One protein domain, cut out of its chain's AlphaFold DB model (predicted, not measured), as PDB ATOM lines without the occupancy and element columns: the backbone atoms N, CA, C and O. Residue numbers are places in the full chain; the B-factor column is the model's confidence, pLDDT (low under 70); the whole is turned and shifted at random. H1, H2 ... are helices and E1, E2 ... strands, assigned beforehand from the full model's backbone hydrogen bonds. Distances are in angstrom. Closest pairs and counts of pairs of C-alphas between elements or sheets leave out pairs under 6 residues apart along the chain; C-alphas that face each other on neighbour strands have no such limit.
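This is residues 32 to 68 and 118 to 132 of the 163 residues of the protein "CCHC-type domain-containing protein" of Arachis hypogaea (UniProt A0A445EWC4). This is a loose strand of chain with little regular structure: a small two-strand hairpin, E1 and E2, at one end, a single helical turn, H1, at the other, and winding loop between. A second segment, residues 118 to 132, meets that loop by a short parallel pairing of residues 44 to 45 with 126 to 127. The printed part has 52 residues, 12 in the named elements E1, E2 and H1, class mixed; it is loose, radius of gyration of the C-alphas 14.2 A, spanning 46 by 28 by 18 A.

E1 is residues 32 to 35, 9.9 A, from C-alpha 32 at (35.448, 12.239, -28.470). E2 is residues 38 to 41, 10.0 A. H1 is residues 65 to 68, ending at C-alpha 68 at (28.047, -14.873, -8.446).

E1 and E2 form an antiparallel hairpin at 151 degrees, with N 33 and O 40 2.9 A apart, within hydrogen-bond range. Residues 34 to 39 stand free. E1 and H1 are apart. H1 is too short for an O i to N i+4 pair; its one O i to N i+3 pair is within range.

The C-alphas of Gly 37 and Leu 68, the farthest apart, are 46.0 A apart. The link from E2 to H1 is long, 23 residues. Residues 69 to 117 are not printed; C-alphas 68 and 118 are 18.9 A apart. Residues 67 to 68 and 118 to 132 have pLDDT under 70.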
ATOM      1  N   ARG A  32      35.629  11.089 -27.570       91.62
ATOM      2  CA  ARG A  32      35.448  12.239 -28.470       91.62
ATOM      3  C   ARG A  32      34.821  11.841 -29.805       91.62
ATOM      4  O   ARG A  32      35.083  10.750 -30.302       91.62
ATOM      5  N   ILE A  33      34.075  12.752 -30.427       90.44
ATOM      6  CA  ILE A  33      33.516  12.601 -31.781       90.44
ATOM      7  C   ILE A  33      33.840  13.821 -32.649       90.44
ATOM      8  O   ILE A  33      34.003  14.921 -32.130       90.44
ATOM      9  N   SER A  34      33.895  13.643 -33.971       93.38
ATOM     10  CA  SER A  34      33.958  14.759 -34.923       93.38
ATOM     11  C   SER A  34      32.573  15.042 -35.499       93.38
ATOM     12  O   SER A  34      31.900  14.133 -35.989       93.38
ATOM     13  N   VAL A  35      32.139  16.302 -35.441       88.75
ATOM     14  CA  VAL A  35      30.855  16.771 -35.976       88.75
ATOM     15  C   VAL A  35      31.107  18.034 -36.793       88.75
ATOM     16  O   VAL A  35      31.536  19.050 -36.256       88.75
ATOM     17  N   LEU A  36      30.844  17.969 -38.104       91.50
ATOM     18  CA  LEU A  36      31.061  19.074 -39.055       91.50
ATOM     19  C   LEU A  36      32.501  19.645 -39.039       91.50
ATOM     20  O   LEU A  36      32.706  20.826 -39.300       91.50
ATOM     21  N   GLY A  37      33.495  18.805 -38.731       92.62
ATOM     22  CA  GLY A  37      34.909  19.190 -38.618       92.62
ATOM     23  C   GLY A  37      35.345  19.639 -37.217       92.62
ATOM     24  O   GLY A  37      36.542  19.703 -36.957       92.62
ATOM     25  N   CYS A  38      34.409  19.885 -36.296       90.12
ATOM     26  CA  CYS A  38      34.712  20.195 -34.900       90.12
ATOM     27  C   CYS A  38      34.875  18.912 -34.075       90.12
ATOM     28  O   CYS A  38      34.001  18.045 -34.097       90.12
ATOM     29  N   GLU A  39      35.953  18.810 -33.295       94.25
ATOM     30  CA  GLU A  39      36.121  17.753 -32.292       94.25
ATOM     31  C   GLU A  39      35.344  18.111 -31.011       94.25
ATOM     32  O   GLU A  39      35.515  19.193 -30.448       94.25
ATOM     33  N   LEU A  40      34.493  17.200 -30.537       91.31
ATOM     34  CA  LEU A  40      33.668  17.355 -29.338       91.31
ATOM     35  C   LEU A  40      33.999  16.244 -28.337       91.31
ATOM     36  O   LEU A  40      33.998  15.067 -28.694       91.31
ATOM     37  N   HIS A  41      34.260  16.610 -27.083       90.19
ATOM     38  CA  HIS A  41      34.480  15.649 -25.999       90.19
ATOM     39  C   HIS A  41      33.138  15.096 -25.499       90.19
ATOM     40  O   HIS A  41      32.149  15.830 -25.455       90.19
ATOM     41  N   LEU A  42      33.103  13.816 -25.118       89.50
ATOM     42  CA  LEU A  42      31.911  13.166 -24.574       89.50
ATOM     43  C   LEU A  42      32.036  12.954 -23.061       89.50
ATOM     44  O   LEU A  42      32.889  12.204 -22.591       89.50
ATOM     45  N   GLU A  43      31.139  13.588 -22.307       89.75
ATOM     46  CA  GLU A  43      30.893  13.279 -20.896       89.75
ATOM     47  C   GLU A  43      29.717  12.305 -20.785       89.75
ATOM     48  O   GLU A  43      28.650  12.530 -21.363       89.75
ATOM     49  N   TYR A  44      29.899  11.224 -20.028       89.12
ATOM     50  CA  TYR A  44      28.886  10.186 -19.874       89.12
ATOM     51  C   TYR A  44      28.239  10.254 -18.484       89.12
ATOM     52  O   TYR A  44      28.793   9.809 -17.475       89.12
ATOM     53  N   GLU A  45      27.016  10.784 -18.421       88.62
ATOM     54  CA  GLU A  45      26.204  10.698 -17.208       88.62
ATOM     55  C   GLU A  45      25.649   9.284 -16.991       88.62
ATOM     56  O   GLU A  45      25.237   8.598 -17.923       88.62
ATOM     57  N   GLY A  46      25.561   8.860 -15.727       86.06
ATOM     58  CA  GLY A  46      24.774   7.685 -15.342       86.06
ATOM     59  C   GLY A  46      25.421   6.315 -15.566       86.06
ATOM     60  O   GLY A  46      24.825   5.334 -15.129       86.06
ATOM     61  N   LEU A  47      26.635   6.219 -16.128       87.31
ATOM     62  CA  LEU A  47      27.361   4.943 -16.310       87.31
ATOM     63  C   LEU A  47      27.463   4.102 -15.029       87.31
ATOM     64  O   LEU A  47      27.429   2.881 -15.082       87.31
ATOM     65  N   TYR A  48      27.530   4.749 -13.863       83.62
ATOM     66  CA  TYR A  48      27.551   4.092 -12.551       83.62
ATOM     67  C   TYR A  48      26.253   3.332 -12.197       83.62
ATOM     68  O   TYR A  48      26.181   2.719 -11.133       83.62
ATOM     69  N   GLN A  49      25.217   3.405 -13.039       87.62
ATOM     70  CA  GLN A  49      23.973   2.631 -12.940       87.62
ATOM     71  C   GLN A  49      23.924   1.481 -13.960       87.62
ATOM     72  O   GLN A  49      22.912   0.792 -14.036       87.62
ATOM     73  N   ILE A  50      24.980   1.291 -14.756       89.00
ATOM     74  CA  ILE A  50      25.111   0.217 -15.738       89.00
ATOM     75  C   ILE A  50      26.099  -0.816 -15.194       89.00
ATOM     76  O   ILE A  50      27.212  -0.484 -14.781       89.00
ATOM     77  N   CYS A  51      25.709  -2.085 -15.231       88.00
ATOM     78  CA  CYS A  51      26.608  -3.191 -14.961       88.00
ATOM     79  C   CYS A  51      27.288  -3.627 -16.264       88.00
ATOM     80  O   CYS A  51      26.645  -4.183 -17.153       88.00
ATOM     81  N   PHE A  52      28.598  -3.404 -16.368       84.50
ATOM     82  CA  PHE A  52      29.369  -3.724 -17.575       84.50
ATOM     83  C   PHE A  52      29.583  -5.232 -17.807       84.50
ATOM     84  O   PHE A  52      29.918  -5.607 -18.923       84.50
ATOM     85  N   SER A  53      29.366  -6.105 -16.811       84.81
ATOM     86  CA  SER A  53      29.500  -7.561 -17.000       84.81
ATOM     87  C   SER A  53      28.240  -8.240 -17.554       84.81
ATOM     88  O   SER A  53      28.368  -9.211 -18.286       84.81
ATOM     89  N   CYS A  54      27.037  -7.721 -17.263       86.25
ATOM     90  CA  CYS A  54      25.772  -8.235 -17.821       86.25
ATOM     91  C   CYS A  54      25.079  -7.278 -18.813       86.25
ATOM     92  O   CYS A  54      24.007  -7.585 -19.326       86.25
ATOM     93  N   GLY A  55      25.638  -6.086 -19.049       85.75
ATOM     94  CA  GLY A  55      25.094  -5.069 -19.956       85.75
ATOM     95  C   GLY A  55      23.801  -4.377 -19.492       85.75
ATOM     96  O   GLY A  55      23.229  -3.587 -20.243       85.75
ATOM     97  N   ARG A  56      23.303  -4.649 -18.277       87.31
ATOM     98  CA  ARG A  56      21.996  -4.149 -17.807       87.31
ATOM     99  C   ARG A  56      22.099  -2.900 -16.939       87.31
ATOM    100  O   ARG A  56      23.014  -2.737 -16.134       87.31
ATOM    101  N   TYR A  57      21.086  -2.045 -17.066       88.50
ATOM    102  CA  TYR A  57      20.872  -0.869 -16.225       88.50
ATOM    103  C   TYR A  57      20.222  -1.248 -14.879       88.50
ATOM    104  O   TYR A  57      19.471  -2.218 -14.788       88.50
ATOM    105  N   GLY A  58      20.466  -0.446 -13.843       89.25
ATOM    106  CA  GLY A  58      19.810  -0.498 -12.532       89.25
ATOM    107  C   GLY A  58      20.699  -0.966 -11.376       89.25
ATOM    108  O   GLY A  58      20.289  -0.846 -10.224       89.25
ATOM    109  N   HIS A  59      21.905  -1.466 -11.651       89.06
ATOM    110  CA  HIS A  59      22.848  -1.946 -10.636       89.06
ATOM    111  C   HIS A  59      24.301  -1.803 -11.109       89.06
ATOM    112  O   HIS A  59      24.560  -1.632 -12.300       89.06
ATOM    113  N   ARG A  60      25.254  -1.873 -10.173       87.19
ATOM    114  CA  ARG A  60      26.694  -1.919 -10.475       87.19
ATOM    115  C   ARG A  60      27.210  -3.357 -10.555       87.19
ATOM    116  O   ARG A  60      26.578  -4.275 -10.040       87.19
ATOM    117  N   SER A  61      28.402  -3.548 -11.119       83.75
ATOM    118  CA  SER A  61      29.058  -4.860 -11.237       83.75
ATOM    119  C   SER A  61      29.311  -5.577  -9.903       83.75
ATOM    120  O   SER A  61      29.279  -6.804  -9.878       83.75
ATOM    121  N   GLU A  62      29.484  -4.858  -8.786       84.81
ATOM    122  CA  GLU A  62      29.631  -5.467  -7.446       84.81
ATOM    123  C   GLU A  62      28.288  -5.929  -6.846       84.81
ATOM    124  O   GLU A  62      28.247  -6.521  -5.773       84.81
ATOM    125  N   GLN A  63      27.177  -5.634  -7.527       85.56
ATOM    126  CA  GLN A  63      25.807  -5.983  -7.141       85.56
ATOM    127  C   GLN A  63      25.144  -6.909  -8.178       85.56
ATOM    128  O   GLN A  63      23.930  -7.099  -8.151       85.56
ATOM    129  N   CYS A  64      25.918  -7.435  -9.132       88.38
ATOM    130  CA  CYS A  64      25.404  -8.249 -10.226       88.38
ATOM    131  C   CYS A  64      25.256  -9.712  -9.802       88.38
ATOM    132  O   CYS A  64      26.243 -10.395  -9.531       88.38
ATOM    133  N   THR A  65      24.019 -10.207  -9.785       86.50
ATOM    134  CA  THR A  65      23.700 -11.589  -9.399       86.50
ATOM    135  C   THR A  65      24.237 -12.634 -10.379       86.50
ATOM    136  O   THR A  65      24.513 -13.753  -9.966       86.50
ATOM    137  N   GLU A  66      24.446 -12.274 -11.647       79.25
ATOM    138  CA  GLU A  66      25.003 -13.163 -12.686       79.25
ATOM    139  C   GLU A  66      26.525 -13.340 -12.594       79.25
ATOM    140  O   GLU A  66      27.060 -14.291 -13.153       79.25
ATOM    141  N   ASN A  67      27.230 -12.486 -11.844       64.69
ATOM    142  CA  ASN A  67      28.660 -12.677 -11.574       64.69
ATOM    143  C   ASN A  67      28.913 -13.714 -10.461       64.69
ATOM    144  O   ASN A  67      30.035 -14.189 -10.313       64.69
ATOM    145  N   LEU A  68      27.900 -14.034  -9.644       60.06
ATOM    146  CA  LEU A  68      28.047 -14.873  -8.446       60.06
ATOM    147  C   LEU A  68      27.915 -16.377  -8.726       60.06
ATOM    148  O   LEU A  68      28.286 -17.184  -7.881       60.06
ATOM    149  N   ASN A 118      38.207  -1.266 -13.902       52.22
ATOM    150  CA  ASN A 118      38.001   0.066 -14.484       52.22
ATOM    151  C   ASN A 118      38.709   0.136 -15.854       52.22
ATOM    152  O   ASN A 118      39.927   0.308 -15.860       52.22
ATOM    153  N   PRO A 119      37.994  -0.012 -16.990       57.59
ATOM    154  CA  PRO A 119      38.577  -0.050 -18.341       57.59
ATOM    155  C   PRO A 119      39.119   1.304 -18.854       57.59
ATOM    156  O   PRO A 119      38.582   1.895 -19.792       57.59
ATOM    157  N   ASP A 120      40.181   1.813 -18.224       55.62
ATOM    158  CA  ASP A 120      40.905   3.058 -18.558       55.62
ATOM    159  C   ASP A 120      40.061   4.349 -18.608       55.62
ATOM    160  O   ASP A 120      40.509   5.396 -19.091       55.62
ATOM    161  N   PHE A 121      38.847   4.330 -18.049       62.56
ATOM    162  CA  PHE A 121      37.986   5.508 -18.002       62.56
ATOM    163  C   PHE A 121      38.588   6.590 -17.100       62.56
ATOM    164  O   PHE A 121      38.610   6.482 -15.867       62.56
ATOM    165  N   LYS A 122      39.077   7.663 -17.734       66.81
ATOM    166  CA  LYS A 122      39.640   8.827 -17.042       66.81
ATOM    167  C   LYS A 122      38.568   9.475 -16.152       66.81
ATOM    168  O   LYS A 122      37.419   9.566 -16.583       66.81
ATOM    169  N   PRO A 123      38.912   9.997 -14.955       66.56
ATOM    170  CA  PRO A 123      37.918  10.464 -13.981       66.56
ATOM    171  C   PRO A 123      36.896  11.491 -14.497       66.56
ATOM    172  O   PRO A 123      35.770  11.509 -14.010       66.56
ATOM    173  N   TRP A 124      37.255  12.307 -15.494       64.69
ATOM    174  CA  TRP A 124      36.357  13.291 -16.113       64.69
ATOM    175  C   TRP A 124      35.242  12.670 -16.976       64.69
ATOM    176  O   TRP A 124      34.200  13.289 -17.140       64.69
ATOM    177  N   MET A 125      35.409  11.441 -17.481       68.25
ATOM    178  CA  MET A 125      34.368  10.742 -18.254       68.25
ATOM    179  C   MET A 125      33.217  10.226 -17.370       68.25
ATOM    180  O   MET A 125      32.163   9.869 -17.889       68.25
ATOM    181  N   MET A 126      33.417  10.157 -16.047       68.25
ATOM    182  CA  MET A 126      32.560   9.446 -15.091       68.25
ATOM    183  C   MET A 126      31.850  10.411 -14.129       68.25
ATOM    184  O   MET A 126      32.283  10.622 -12.992       68.25
ATOM    185  N   VAL A 127      30.716  10.977 -14.561       62.62
ATOM    186  CA  VAL A 127      29.965  11.978 -13.779       62.62
ATOM    187  C   VAL A 127      29.288  11.351 -12.547       62.62
ATOM    188  O   VAL A 127      28.182  10.805 -12.609       62.62
ATOM    189  N   LYS A 128      29.941  11.464 -11.384       61.31
ATOM    190  CA  LYS A 128      29.397  11.072 -10.072       61.31
ATOM    191  C   LYS A 128      28.470  12.158  -9.509       61.31
ATOM    192  O   LYS A 128      28.917  13.052  -8.793       61.31
ATOM    193  N   ARG A 129      27.159  12.061  -9.758       53.91
ATOM    194  CA  ARG A 129      26.169  12.904  -9.057       53.91
ATOM    195  C   ARG A 129      26.084  12.513  -7.579       53.91
ATOM    196  O   ARG A 129      25.608  11.430  -7.246       53.91
ATOM    197  N   TYR A 130      26.507  13.409  -6.686       53.84
ATOM    198  CA  TYR A 130      26.378  13.207  -5.242       53.84
ATOM    199  C   TYR A 130      24.902  13.304  -4.828       53.84
ATOM    200  O   TYR A 130      24.296  14.378  -4.852       53.84
ATOM    201  N   VAL A 131      24.296  12.169  -4.472       53.88
ATOM    202  CA  VAL A 131      22.873  12.110  -4.109       53.88
ATOM    203  C   VAL A 131      22.692  12.638  -2.686       53.88
ATOM    204  O   VAL A 131      22.750  11.886  -1.712       53.88
ATOM    205  N   ASN A 132      22.466  13.948  -2.563       49.34
ATOM    206  CA  ASN A 132      22.192  14.615  -1.289       49.34
ATOM    207  C   ASN A 132      20.895  14.083  -0.653       49.34
ATOM    208  O   ASN A 132      19.800  14.595  -0.898       49.34
TER     209      ASN A 132